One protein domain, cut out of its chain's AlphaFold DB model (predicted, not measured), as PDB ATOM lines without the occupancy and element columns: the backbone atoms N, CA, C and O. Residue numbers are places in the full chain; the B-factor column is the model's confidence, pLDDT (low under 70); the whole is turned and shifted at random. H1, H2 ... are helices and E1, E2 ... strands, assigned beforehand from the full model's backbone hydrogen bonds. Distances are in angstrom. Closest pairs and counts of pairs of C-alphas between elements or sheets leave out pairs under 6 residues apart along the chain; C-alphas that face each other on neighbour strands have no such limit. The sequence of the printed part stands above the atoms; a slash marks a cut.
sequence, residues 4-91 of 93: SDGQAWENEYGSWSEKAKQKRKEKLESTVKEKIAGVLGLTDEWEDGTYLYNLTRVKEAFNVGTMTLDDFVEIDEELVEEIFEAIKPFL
ATOM      1  N   SER A   4     181.493 154.196  83.816       63.06
ATOM      2  CA  SER A   4     180.327 154.412  84.689       63.06
ATOM      3  C   SER A   4     180.032 153.239  85.619       63.06
ATOM      4  O   SER A   4     179.640 153.442  86.765       63.06
ATOM      5  N   ASP A   5     180.218 152.014  85.128       64.12
ATOM      6  CA  ASP A   5     179.803 150.818  85.849       64.12
ATOM      7  C   ASP A   5     180.822 150.541  86.954       64.12
ATOM      8  O   ASP A   5     180.442 150.325  88.098       64.12
ATOM      9  N   GLY A   6     182.121 150.668  86.654       66.62
ATOM     10  CA  GLY A   6     183.198 150.508  87.639       66.62
ATOM     11  C   GLY A   6     183.087 151.467  88.832       66.62
ATOM     12  O   GLY A   6     183.240 151.034  89.970       66.62
ATOM     13  N   GLN A   7     182.730 152.735  88.590       66.12
ATOM     14  CA  GLN A   7     182.523 153.716  89.664       66.12
ATOM     15  C   GLN A   7     181.279 153.412  90.515       66.12
ATOM     16  O   GLN A   7     181.283 153.664  91.718       66.12
ATOM     17  N   ALA A   8     180.216 152.856  89.923       68.94
ATOM     18  CA  ALA A   8     179.025 152.443  90.667       68.94
ATOM     19  C   ALA A   8     179.325 151.257  91.600       68.94
ATOM     20  O   ALA A   8     178.956 151.290  92.774       68.94
ATOM     21  N   TRP A   9     180.066 150.258  91.111       64.62
ATOM     22  CA  TRP A   9     180.480 149.102  91.909       64.62
ATOM     23  C   TRP A   9     181.388 149.496  93.080       64.62
ATOM     24  O   TRP A   9     181.173 149.018  94.191       64.62
ATOM     25  N   GLU A  10     182.368 150.383  92.879       69.25
ATOM     26  CA  GLU A  10     183.244 150.860  93.963       69.25
ATOM     27  C   GLU A  10     182.470 151.619  95.051       69.25
ATOM     28  O   GLU A  10     182.685 151.382  96.243       69.25
ATOM     29  N   ASN A  11     181.519 152.472  94.657       73.12
ATOM     30  CA  ASN A  11     180.673 153.218  95.591       73.12
ATOM     31  C   ASN A  11     179.762 152.295  96.414       73.12
ATOM     32  O   ASN A  11     179.633 152.460  97.631       73.12
ATOM     33  N   GLU A  12     179.150 151.296  95.776       68.69
ATOM     34  CA  GLU A  12     178.318 150.317  96.473       68.69
ATOM     35  C   GLU A  12     179.151 149.433  97.408       68.69
ATOM     36  O   GLU A  12     178.808 149.303  98.585       68.69
ATOM     37  N   TYR A  13     180.273 148.877  96.941       70.12
ATOM     38  CA  TYR A  13     181.165 148.069  97.782       70.12
ATOM     39  C   TYR A  13     181.687 148.854  98.991       70.12
ATOM     40  O   TYR A  13     181.713 148.314 100.101       70.12
ATOM     41  N   GLY A  14     182.046 150.130  98.806       74.56
ATOM     42  CA  GLY A  14     182.409 151.038  99.894       74.56
ATOM     43  C   GLY A  14     181.305 151.122 100.950       74.56
ATOM     44  O   GLY A  14     181.547 150.793 102.115       74.56
ATOM     45  N   SER A  15     180.074 151.425 100.528       77.38
ATOM     46  CA  SER A  15     178.899 151.519 101.409       77.38
ATOM     47  C   SER A  15     178.599 150.216 102.165       77.38
ATOM     48  O   SER A  15     178.340 150.225 103.371       77.38
ATOM     49  N   TRP A  16     178.660 149.072 101.479       73.75
ATOM     50  CA  TRP A  16     178.450 147.758 102.094       73.75
ATOM     51  C   TRP A  16     179.535 147.425 103.121       73.75
ATOM     52  O   TRP A  16     179.235 146.887 104.191       73.75
ATOM     53  N   SER A  17     180.788 147.774 102.825       79.06
ATOM     54  CA  SER A  17     181.914 147.535 103.726       79.06
ATOM     55  C   SER A  17     181.826 148.371 105.009       79.06
ATOM     56  O   SER A  17     182.116 147.859 106.092       79.06
ATOM     57  N   GLU A  18     181.366 149.621 104.919       85.00
ATOM     58  CA  GLU A  18     181.165 150.503 106.072       85.00
ATOM     59  C   GLU A  18     180.018 150.020 106.955       85.00
ATOM     60  O   GLU A  18     180.199 149.859 108.163       85.00
ATOM     61  N   LYS A  19     178.873 149.673 106.356       84.00
ATOM     62  CA  LYS A  19     177.736 149.093 107.090       84.00
ATOM     63  C   LYS A  19     178.129 147.817 107.834       84.00
ATOM     64  O   LYS A  19     177.715 147.607 108.972       84.00
ATOM     65  N   ALA A  20     178.951 146.967 107.217       85.19
ATOM     66  CA  ALA A  20     179.433 145.743 107.850       85.19
ATOM     67  C   ALA A  20     180.375 146.018 109.035       85.19
ATOM     68  O   ALA A  20     180.294 145.317 110.046       85.19
ATOM     69  N   LYS A  21     181.251 147.027 108.936       86.38
ATOM     70  CA  LYS A  21     182.121 147.457 110.045       86.38
ATOM     71  C   LYS A  21     181.303 148.032 111.200       86.38
ATOM     72  O   LYS A  21     181.488 147.596 112.331       86.38
ATOM     73  N   GLN A  22     180.354 148.914 110.897       88.75
ATOM     74  CA  GLN A  22     179.476 149.526 111.892       88.75
ATOM     75  C   GLN A  22     178.667 148.471 112.654       88.75
ATOM     76  O   GLN A  22     178.704 148.422 113.880       88.75
ATOM     77  N   LYS A  23     178.046 147.529 111.936       91.19
ATOM     78  CA  LYS A  23     177.289 146.431 112.551       91.19
ATOM     79  C   LYS A  23     178.151 145.540 113.452       91.19
ATOM     80  O   LYS A  23     177.676 145.030 114.464       91.19
ATOM     81  N   ARG A  24     179.416 145.305 113.081       89.00
ATOM     82  CA  ARG A  24     180.359 144.544 113.921       89.00
ATOM     83  C   ARG A  24     180.706 145.303 115.195       89.00
ATOM     84  O   ARG A  24     180.765 144.669 116.244       89.00
ATOM     85  N   LYS A  25     180.911 146.617 115.094       90.12
ATOM     86  CA  LYS A  25     181.170 147.489 116.237       90.12
ATOM     87  C   LYS A  25     179.999 147.464 117.212       90.12
ATOM     88  O   LYS A  25     180.185 147.038 118.341       90.12
ATOM     89  N   GLU A  26     178.790 147.770 116.748       91.88
ATOM     90  CA  GLU A  26     177.566 147.754 117.569       91.88
ATOM     91  C   GLU A  26     177.351 146.405 118.265       91.88
ATOM     92  O   GLU A  26     177.064 146.347 119.460       91.88
ATOM     93  N   LYS A  27     177.556 145.299 117.538       93.00
ATOM     94  CA  LYS A  27     177.455 143.959 118.120       93.00
ATOM     95  C   LYS A  27     178.483 143.738 119.230       93.00
ATOM     96  O   LYS A  27     178.155 143.126 120.244       93.00
ATOM     97  N   LEU A  28     179.721 144.184 119.028       91.44
ATOM     98  CA  LEU A  28     180.775 144.034 120.024       91.44
ATOM     99  C   LEU A  28     180.495 144.893 121.263       91.44
ATOM    100  O   LEU A  28     180.606 144.373 122.366       91.44
ATOM    101  N   GLU A  29     180.072 146.148 121.092       94.25
ATOM    102  CA  GLU A  29     179.681 147.024 122.207       94.25
ATOM    103  C   GLU A  29     178.552 146.393 123.033       94.25
ATOM    104  O   GLU A  29     178.679 146.251 124.247       94.25
ATOM    105  N   SER A  30     177.498 145.909 122.368       93.50
ATOM    106  CA  SER A  30     176.391 145.201 123.019       93.50
ATOM    107  C   SER A  30     176.858 143.947 123.766       93.50
ATOM    108  O   SER A  30     176.469 143.750 124.912       93.50
ATOM    109  N   THR A  31     177.742 143.144 123.165       93.69
ATOM    110  CA  THR A  31     178.266 141.922 123.801       93.69
ATOM    111  C   THR A  31     179.072 142.248 125.059       93.69
ATOM    112  O   THR A  31     178.995 141.534 126.055       93.69
ATOM    113  N   VAL A  32     179.876 143.314 125.031       94.12
ATOM    114  CA  VAL A  32     180.685 143.715 126.189       94.12
ATOM    115  C   VAL A  32     179.793 144.219 127.322       94.12
ATOM    116  O   VAL A  32     179.983 143.790 128.457       94.12
ATOM    117  N   LYS A  33     178.803 145.068 127.021       94.25
ATOM    118  CA  LYS A  33     177.842 145.566 128.018       94.25
ATOM    119  C   LYS A  33     177.060 144.429 128.668       94.25
ATOM    120  O   LYS A  33     176.985 144.371 129.888       94.25
ATOM    121  N   GLU A  34     176.581 143.474 127.875       93.06
ATOM    122  CA  GLU A  34     175.895 142.275 128.374       93.06
ATOM    123  C   GLU A  34     176.791 141.457 129.318       93.06
ATOM    124  O   GLU A  34     176.348 141.004 130.370       93.06
ATOM    125  N   LYS A  35     178.083 141.313 128.996       91.94
ATOM    126  CA  LYS A  35     179.034 140.617 129.876       91.94
ATOM    127  C   LYS A  35     179.313 141.372 131.172       91.94
ATOM    128  O   LYS A  35     179.447 140.723 132.205       91.94
ATOM    129  N   ILE A  36     179.398 142.702 131.135       92.38
ATOM    130  CA  ILE A  36     179.543 143.525 132.345       92.38
ATOM    131  C   ILE A  36     178.293 143.383 133.218       92.38
ATOM    132  O   ILE A  36     178.420 143.041 134.389       92.38
ATOM    133  N   ALA A  37     177.104 143.564 132.639       90.44
ATOM    134  CA  ALA A  37     175.827 143.411 133.337       90.44
ATOM    135  C   ALA A  37     175.691 142.021 133.973       90.44
ATOM    136  O   ALA A  37     175.311 141.908 135.136       90.44
ATOM    137  N   GLY A  38     176.091 140.977 133.242       88.19
ATOM    138  CA  GLY A  38     176.107 139.610 133.744       88.19
ATOM    139  C   GLY A  38     177.018 139.431 134.955       88.19
ATOM    140  O   GLY A  38     176.616 138.789 135.909       88.19
ATOM    141  N   VAL A  39     178.216 140.028 134.968       86.75
ATOM    142  CA  VAL A  39     179.129 139.982 136.132       86.75
ATOM    143  C   VAL A  39     178.604 140.799 137.318       86.75
ATOM    144  O   VAL A  39     178.907 140.470 138.464       86.75
ATOM    145  N   LEU A  40     177.828 141.850 137.054       86.81
ATOM    146  CA  LEU A  40     177.214 142.704 138.071       86.81
ATOM    147  C   LEU A  40     175.865 142.176 138.581       86.81
ATOM    148  O   LEU A  40     175.206 142.869 139.350       86.81
ATOM    149  N   GLY A  41     175.446 140.974 138.174       85.19
ATOM    150  CA  GLY A  41     174.184 140.381 138.621       85.19
ATOM    151  C   GLY A  41     172.936 141.131 138.152       85.19
ATOM    152  O   GLY A  41     171.875 140.959 138.736       85.19
ATOM    153  N   LEU A  42     173.048 141.944 137.096       85.75
ATOM    154  CA  LEU A  42     171.931 142.706 136.522       85.75
ATOM    155  C   LEU A  42     171.131 141.909 135.481       85.75
ATOM    156  O   LEU A  42     170.181 142.416 134.895       85.75
ATOM    157  N   THR A  43     171.536 140.670 135.205       82.25
ATOM    158  CA  THR A  43     170.862 139.774 134.262       82.25
ATOM    159  C   THR A  43     170.077 138.700 135.002       82.25
ATOM    160  O   THR A  43     170.560 138.176 136.006       82.25
ATOM    161  N   ASP A  44     168.964 138.258 134.418       74.50
ATOM    162  CA  ASP A  44     168.117 137.171 134.942       74.50
ATOM    163  C   ASP A  44     168.848 135.819 135.115       74.50
ATOM    164  O   ASP A  44     168.336 134.909 135.764       74.50
ATOM    165  N   GLU A  45     170.044 135.666 134.535       70.38
ATOM    166  CA  GLU A  45     170.876 134.458 134.622       70.38
ATOM    167  C   GLU A  45     171.694 134.348 135.925       70.38
ATOM    168  O   GLU A  45     172.444 133.386 136.097       70.38
ATOM    169  N   TRP A  46     171.589 135.307 136.851       70.62
ATOM    170  CA  TRP A  46     172.375 135.283 138.086       70.62
ATOM    171  C   TRP A  46     171.874 134.209 139.071       70.62
ATOM    172  O   TRP A  46     170.894 134.400 139.790       70.62
ATOM    173  N   GLU A  47     172.580 133.073 139.115       63.97
ATOM    174  CA  GLU A  47     172.174 131.838 139.816       63.97
ATOM    175  C   GLU A  47     171.928 131.987 141.332       63.97
ATOM    176  O   GLU A  47     171.190 131.190 141.911       63.97
ATOM    177  N   ASP A  48     172.535 132.984 141.981       69.69
ATOM    178  CA  ASP A  48     172.474 133.191 143.440       69.69
ATOM    179  C   ASP A  48     171.275 134.071 143.865       69.69
ATOM    180  O   ASP A  48     170.819 134.040 145.005       69.69
ATOM    181  N   GLY A  49     170.716 134.873 142.947       65.88
ATOM    182  CA  GLY A  49     169.678 135.858 143.291       65.88
ATOM    183  C   GLY A  49     170.141 136.944 144.277       65.88
ATOM    184  O   GLY A  49     169.316 137.603 144.913       65.88
ATOM    185  N   THR A  50     171.454 137.124 144.442       73.50
ATOM    186  CA  THR A  50     172.042 138.178 145.274       73.50
ATOM    187  C   THR A  50     172.079 139.509 144.549       73.50
ATOM    188  O   THR A  50     172.513 139.582 143.402       73.50
ATOM    189  N   TYR A  51     171.752 140.568 145.277       71.56
ATOM    190  CA  TYR A  51     171.897 141.940 144.814       71.56
ATOM    191  C   TYR A  51     173.293 142.476 145.135       71.56
ATOM    192  O   TYR A  51     173.836 142.236 146.220       71.56
ATOM    193  N   LEU A  52     173.855 143.233 144.197       84.69
ATOM    194  CA  LEU A  52     175.094 143.973 144.391       84.69
ATOM    195  C   LEU A  52     174.776 145.436 144.698       84.69
ATOM    196  O   LEU A  52     173.975 146.078 144.024       84.69
ATOM    197  N   TYR A  53     175.449 145.963 145.718       87.00
ATOM    198  CA  TYR A  53     175.309 147.346 146.150       87.00
ATOM    199  C   TYR A  53     176.672 148.027 146.209       87.00
ATOM    200  O   TYR A  53     177.647 147.473 146.726       87.00
ATOM    201  N   ASN A  54     176.716 149.270 145.745       88.38
ATOM    202  CA  ASN A  54     177.820 150.181 145.970       88.38
ATOM    203  C   ASN A  54     177.750 150.764 147.378       88.38
ATOM    204  O   ASN A  54     176.770 151.392 147.775       88.38
ATOM    205  N   LEU A  55     178.838 150.598 148.123       90.81
ATOM    206  CA  LEU A  55     179.043 151.279 149.392       90.81
ATOM    207  C   LEU A  55     179.473 152.728 149.133       90.81
ATOM    208  O   LEU A  55     180.534 152.967 148.560       90.81
ATOM    209  N   THR A  56     178.690 153.691 149.608       90.62
ATOM    210  CA  THR A  56     178.978 155.130 149.450       90.62
ATOM    211  C   THR A  56     179.827 155.703 150.588       90.62
ATOM    212  O   THR A  56     180.375 156.802 150.484       90.62
ATOM    213  N   ARG A  57     179.972 154.944 151.677       90.62
ATOM    214  CA  ARG A  57     180.733 155.327 152.868       90.62
ATOM    215  C   ARG A  57     182.136 154.719 152.893       90.62
ATOM    216  O   ARG A  57     182.457 153.770 152.184       90.62
ATOM    217  N   VAL A  58     182.996 155.259 153.754       91.44
ATOM    218  CA  VAL A  58     184.347 154.725 153.984       91.44
ATOM    219  C   VAL A  58     184.299 153.376 154.713       91.44
ATOM    220  O   VAL A  58     183.481 153.173 155.613       91.44
ATOM    221  N   LYS A  59     185.202 152.455 154.356       89.50
ATOM    222  CA  LYS A  59     185.217 151.073 154.873       89.50
ATOM    223  C   LYS A  59     185.432 151.001 156.384       89.50
ATOM    224  O   LYS A  59     184.950 150.082 157.037       89.50
ATOM    225  N   GLU A  60     186.116 151.979 156.961       91.88
ATOM    226  CA  GLU A  60     186.363 152.072 158.397       91.88
ATOM    227  C   GLU A  60     185.060 152.168 159.207       91.88
ATOM    228  O   GLU A  60     185.053 151.773 160.372       91.88
ATOM    229  N   ALA A  61     183.951 152.614 158.601       89.00
ATOM    230  CA  ALA A  61     182.638 152.680 159.244       89.00
ATOM    231  C   ALA A  61     182.129 151.308 159.725       89.00
ATOM    232  O   ALA A  61     181.421 151.248 160.733       89.00
ATOM    233  N   PHE A  62     182.547 150.210 159.079       90.81
ATOM    234  CA  PHE A  62     182.264 148.852 159.559       90.81
ATOM    235  C   PHE A  62     182.872 148.600 160.944       90.81
ATOM    236  O   PHE A  62     182.213 148.033 161.811       90.81
ATOM    237  N   ASN A  63     184.102 149.066 161.183       90.88
ATOM    238  CA  ASN A  63     184.818 148.824 162.441       90.88
ATOM    239  C   ASN A  63     184.204 149.583 163.619       90.88
ATOM    240  O   ASN A  63     184.273 149.125 164.757       90.88
ATOM    241  N   VAL A  64     183.624 150.754 163.349       91.25
ATOM    242  CA  VAL A  64     182.979 151.594 164.369       91.25
ATOM    243  C   VAL A  64     181.491 151.263 164.539       91.25
ATOM    244  O   VAL A  64     180.849 151.818 165.426       91.25
ATOM    245  N   GLY A  65     180.942 150.373 163.702       89.94
ATOM    246  CA  GLY A  65     179.546 149.943 163.764       89.94
ATOM    247  C   GLY A  65     178.536 151.043 163.429       89.94
ATOM    248  O   GLY A  65     177.412 151.004 163.915       89.94
ATOM    249  N   THR A  66     178.928 152.050 162.640       91.75
ATOM    250  CA  THR A  66     178.076 153.214 162.315       91.75
ATOM    251  C   THR A  66     177.372 153.101 160.968       91.75
ATOM    252  O   THR A  66     176.728 154.057 160.538       91.75
ATOM    253  N   MET A  67     177.519 151.956 160.307       93.44
ATOM    254  CA  MET A  67     176.919 151.662 159.014       93.44
ATOM    255  C   MET A  67     175.406 151.506 159.089       93.44
ATOM    256  O   MET A  67     174.884 150.853 159.994       93.44
ATOM    257  N   THR A  68     174.718 152.046 158.090       90.94
ATOM    258  CA  THR A  68     173.283 151.826 157.878       90.94
ATOM    259  C   THR A  68     173.020 151.331 156.459       90.94
ATOM    260  O   THR A  68     173.916 151.314 155.616       90.94
ATOM    261  N   LEU A  69     171.786 150.894 156.188       88.75
ATOM    262  CA  LEU A  69     171.389 150.485 154.836       88.75
ATOM    263  C   LEU A  69     171.391 151.659 153.849       88.75
ATOM    264  O   LEU A  69     171.636 151.445 152.670       88.75
ATOM    265  N   ASP A  70     171.211 152.889 154.336       91.62
ATOM    266  CA  ASP A  70     171.262 154.104 153.512       91.62
ATOM    267  C   ASP A  70     172.671 154.398 152.967       91.62
ATOM    268  O   ASP A  70     172.829 155.198 152.049       91.62
ATOM    269  N   ASP A  71     173.704 153.751 153.519       92.81
ATOM    270  CA  ASP A  71     175.077 153.857 153.021       92.81
ATOM    271  C   ASP A  71     175.302 153.012 151.746       92.81
ATOM    272  O   ASP A  71     176.388 153.069 151.157       92.81
ATOM    273  N   PHE A  72     174.303 152.239 151.306       91.81
ATOM    274  CA  PHE A  72     174.357 151.374 150.131       91.81
ATOM    275  C   PHE A  72     173.422 151.867 149.024       91.81
ATOM    276  O   PHE A  72     172.262 152.184 149.267       91.81
ATOM    277  N   VAL A  73     173.923 151.872 147.792       90.12
ATOM    278  CA  VAL A  73     173.151 152.187 146.584       90.12
ATOM    279  C   VAL A  73     173.176 150.973 145.673       90.12
ATOM    280  O   VAL A  73     174.238 150.389 145.465       90.12
ATOM    281  N   GLU A  74     172.014 150.547 145.190       86.19
ATOM    282  CA  GLU A  74     171.915 149.397 144.288       86.19
ATOM    283  C   GLU A  74     172.694 149.674 143.005       86.19
ATOM    284  O   GLU A  74     172.713 150.804 142.519       86.19
ATOM    285  N   ILE A  75     173.385 148.658 142.491       88.00
ATOM    286  CA  ILE A  75     174.023 148.777 141.184       88.00
ATOM    287  C   ILE A  75     172.936 148.773 140.109       88.00
ATOM    288  O   ILE A  75     172.010 147.969 140.162       88.00
ATOM    289  N   ASP A  76     173.079 149.645 139.119       88.19
ATOM    290  CA  ASP A  76     172.146 149.789 138.010       88.19
ATOM    291  C   ASP A  76     172.858 149.749 136.646       88.19
ATOM    292  O   ASP A  76     174.069 149.528 136.526       88.19
ATOM    293  N   GLU A  77     172.072 149.942 135.588       88.50
ATOM    294  CA  GLU A  77     172.566 149.982 134.212       88.50
ATOM    295  C   GLU A  77     173.477 151.190 133.934       88.50
ATOM    296  O   GLU A  77     174.301 151.125 133.020       88.50
ATOM    297  N   GLU A  78     173.393 152.274 134.717       91.44
ATOM    298  CA  GLU A  78     174.265 153.442 134.536       91.44
ATOM    299  C   GLU A  78     175.723 153.063 134.819       91.44
ATOM    300  O   GLU A  78     176.615 153.386 134.029       91.44
ATOM    301  N   LEU A  79     175.967 152.263 135.865       90.25
ATOM    302  CA  LEU A  79     177.308 151.754 136.167       90.25
ATOM    303  C   LEU A  79     177.874 150.873 135.040       90.25
ATOM    304  O   LEU A  79     179.082 150.893 134.779       90.25
ATOM    305  N   VAL A  80     177.025 150.108 134.344       92.75
ATOM    306  CA  VAL A  80     177.444 149.304 133.179       92.75
ATOM    307  C   VAL A  80     177.979 150.213 132.076       92.75
ATOM    308  O   VAL A  80     179.021 149.910 131.484       92.75
ATOM    309  N   GLU A  81     177.296 151.329 131.816       94.62
ATOM    310  CA  GLU A  81     177.714 152.308 130.815       94.62
ATOM    311  C   GLU A  81     179.027 152.988 131.209       94.62
ATOM    312  O   GLU A  81     179.934 153.093 130.384       94.62
ATOM    313  N   GLU A  82     179.171 153.387 132.474       94.38
ATOM    314  CA  GLU A  82     180.396 154.010 132.983       94.38
ATOM    315  C   GLU A  82     181.610 153.085 132.852       94.38
ATOM    316  O   GLU A  82     182.665 153.495 132.352       94.38
ATOM    317  N   ILE A  83     181.465 151.817 133.252       93.62
ATOM    318  CA  ILE A  83     182.525 150.812 133.106       93.62
ATOM    319  C   ILE A  83     182.843 150.611 131.627       93.62
ATOM    320  O   ILE A  83     184.020 150.575 131.257       93.62
ATOM    321  N   PHE A  84     181.818 150.490 130.778       95.19
ATOM    322  CA  PHE A  84     182.004 150.321 129.346       95.19
ATOM    323  C   PHE A  84     182.787 151.492 128.741       95.19
ATOM    324  O   PHE A  84     183.799 151.257 128.081       95.19
ATOM    325  N   GLU A  85     182.390 152.739 128.995       95.56
ATOM    326  CA  GLU A  85     183.086 153.921 128.479       95.56
ATOM    327  C   GLU A  85     184.514 154.045 129.036       95.56
ATOM    328  O   GLU A  85     185.419 154.454 128.306       95.56
ATOM    329  N   ALA A  86     184.767 153.611 130.275       95.31
ATOM    330  CA  ALA A  86     186.115 153.571 130.840       95.31
ATOM    331  C   ALA A  86     187.034 152.556 130.131       95.31
ATOM    332  O   ALA A  86     188.226 152.824 129.950       95.31
ATOM    333  N   ILE A  87     186.507 151.399 129.705       93.75
ATOM    334  CA  ILE A  87     187.301 150.361 129.020       93.75
ATOM    335  C   ILE A  87     187.313 150.503 127.494       93.75
ATOM    336  O   ILE A  87     188.213 149.980 126.832       93.75
ATOM    337  N   LYS A  88     186.341 151.214 126.920       92.94
ATOM    338  CA  LYS A  88     186.164 151.405 125.476       92.94
ATOM    339  C   LYS A  88     187.429 151.868 124.748       92.94
ATOM    340  O   LYS A  88     187.688 151.309 123.689       92.94
ATOM    341  N   PRO A  89     188.278 152.774 125.279       92.69
ATOM    342  CA  PRO A  89     189.535 153.149 124.624       92.69
ATOM    343  C   PRO A  89     190.541 151.997 124.456       92.69
ATOM    344  O   PRO A  89     191.427 152.065 123.605       92.69
ATOM    345  N   PHE A  90     190.433 150.943 125.270       90.81
ATOM    346  CA  PHE A  90     191.315 149.772 125.235       90.81
ATOM    347  C   PHE A  90     190.771 148.655 124.339       90.81
ATOM    348  O   PHE A  90     191.529 147.815 123.844       90.81
ATOM    349  N   LEU A  91     189.461 148.662 124.096       84.31
ATOM    350  CA  LEU A  91     188.819 147.853 123.077       84.31
ATOM    351  C   LEU A  91     189.102 148.546 121.740       84.31
ATOM    352  O   LEU A  91     188.666 149.666 121.518       84.31
TER     353      LEU A  91
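This is residues 4 to 91 of the 93 residues of an uncharacterized protein of Bacillus sp. T33-2 (UniProt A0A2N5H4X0). A tiny antiparallel strand pair, E1 and E2, sits between short H2 and the end of long helix H1, where H3 packs; residues 4 to 27 of H1 stick out as an arm. The printed part has 88 residues, mostly helix, in the order H1, E1, H2, E2, H3. It is extended, radius of gyration of the C-alphas 22.0 A, spanning 79 by 27 by 18 A.

Look first at E1, residues 53 to 55, and E2, residues 72 to 74, antiparallel at 149 degrees; N 54 and O 73, 2.7 A apart, are within hydrogen-bond range. H3, residues 77 to 87, touches H1, residues 4 to 39, through residues 32 to 37 of H1 alone, at a steep tilt of 62 degrees, opposite ways; the closest C-alphas, of Ala 37 and Val 80, are 6.1 A apart. H2, residues 61 to 64, is apart from both. In H1 and H3 every O i to N i+4 pair is within range; H2 is too short for one.

Find C-alpha 4 at (180.327, 154.412, 84.689); H1 runs 53.4 A from there. H3 runs 15.6 A to C-alpha 87 at (187.301, 150.361, 129.020).

The farthest C-alphas, of Ser 4 and Val 64, are 79.8 A apart. The printed part has no cut; H1 to E1 is a long link. pLDDT is under 70 at residues 4 to 10, 12 and 47 to 49.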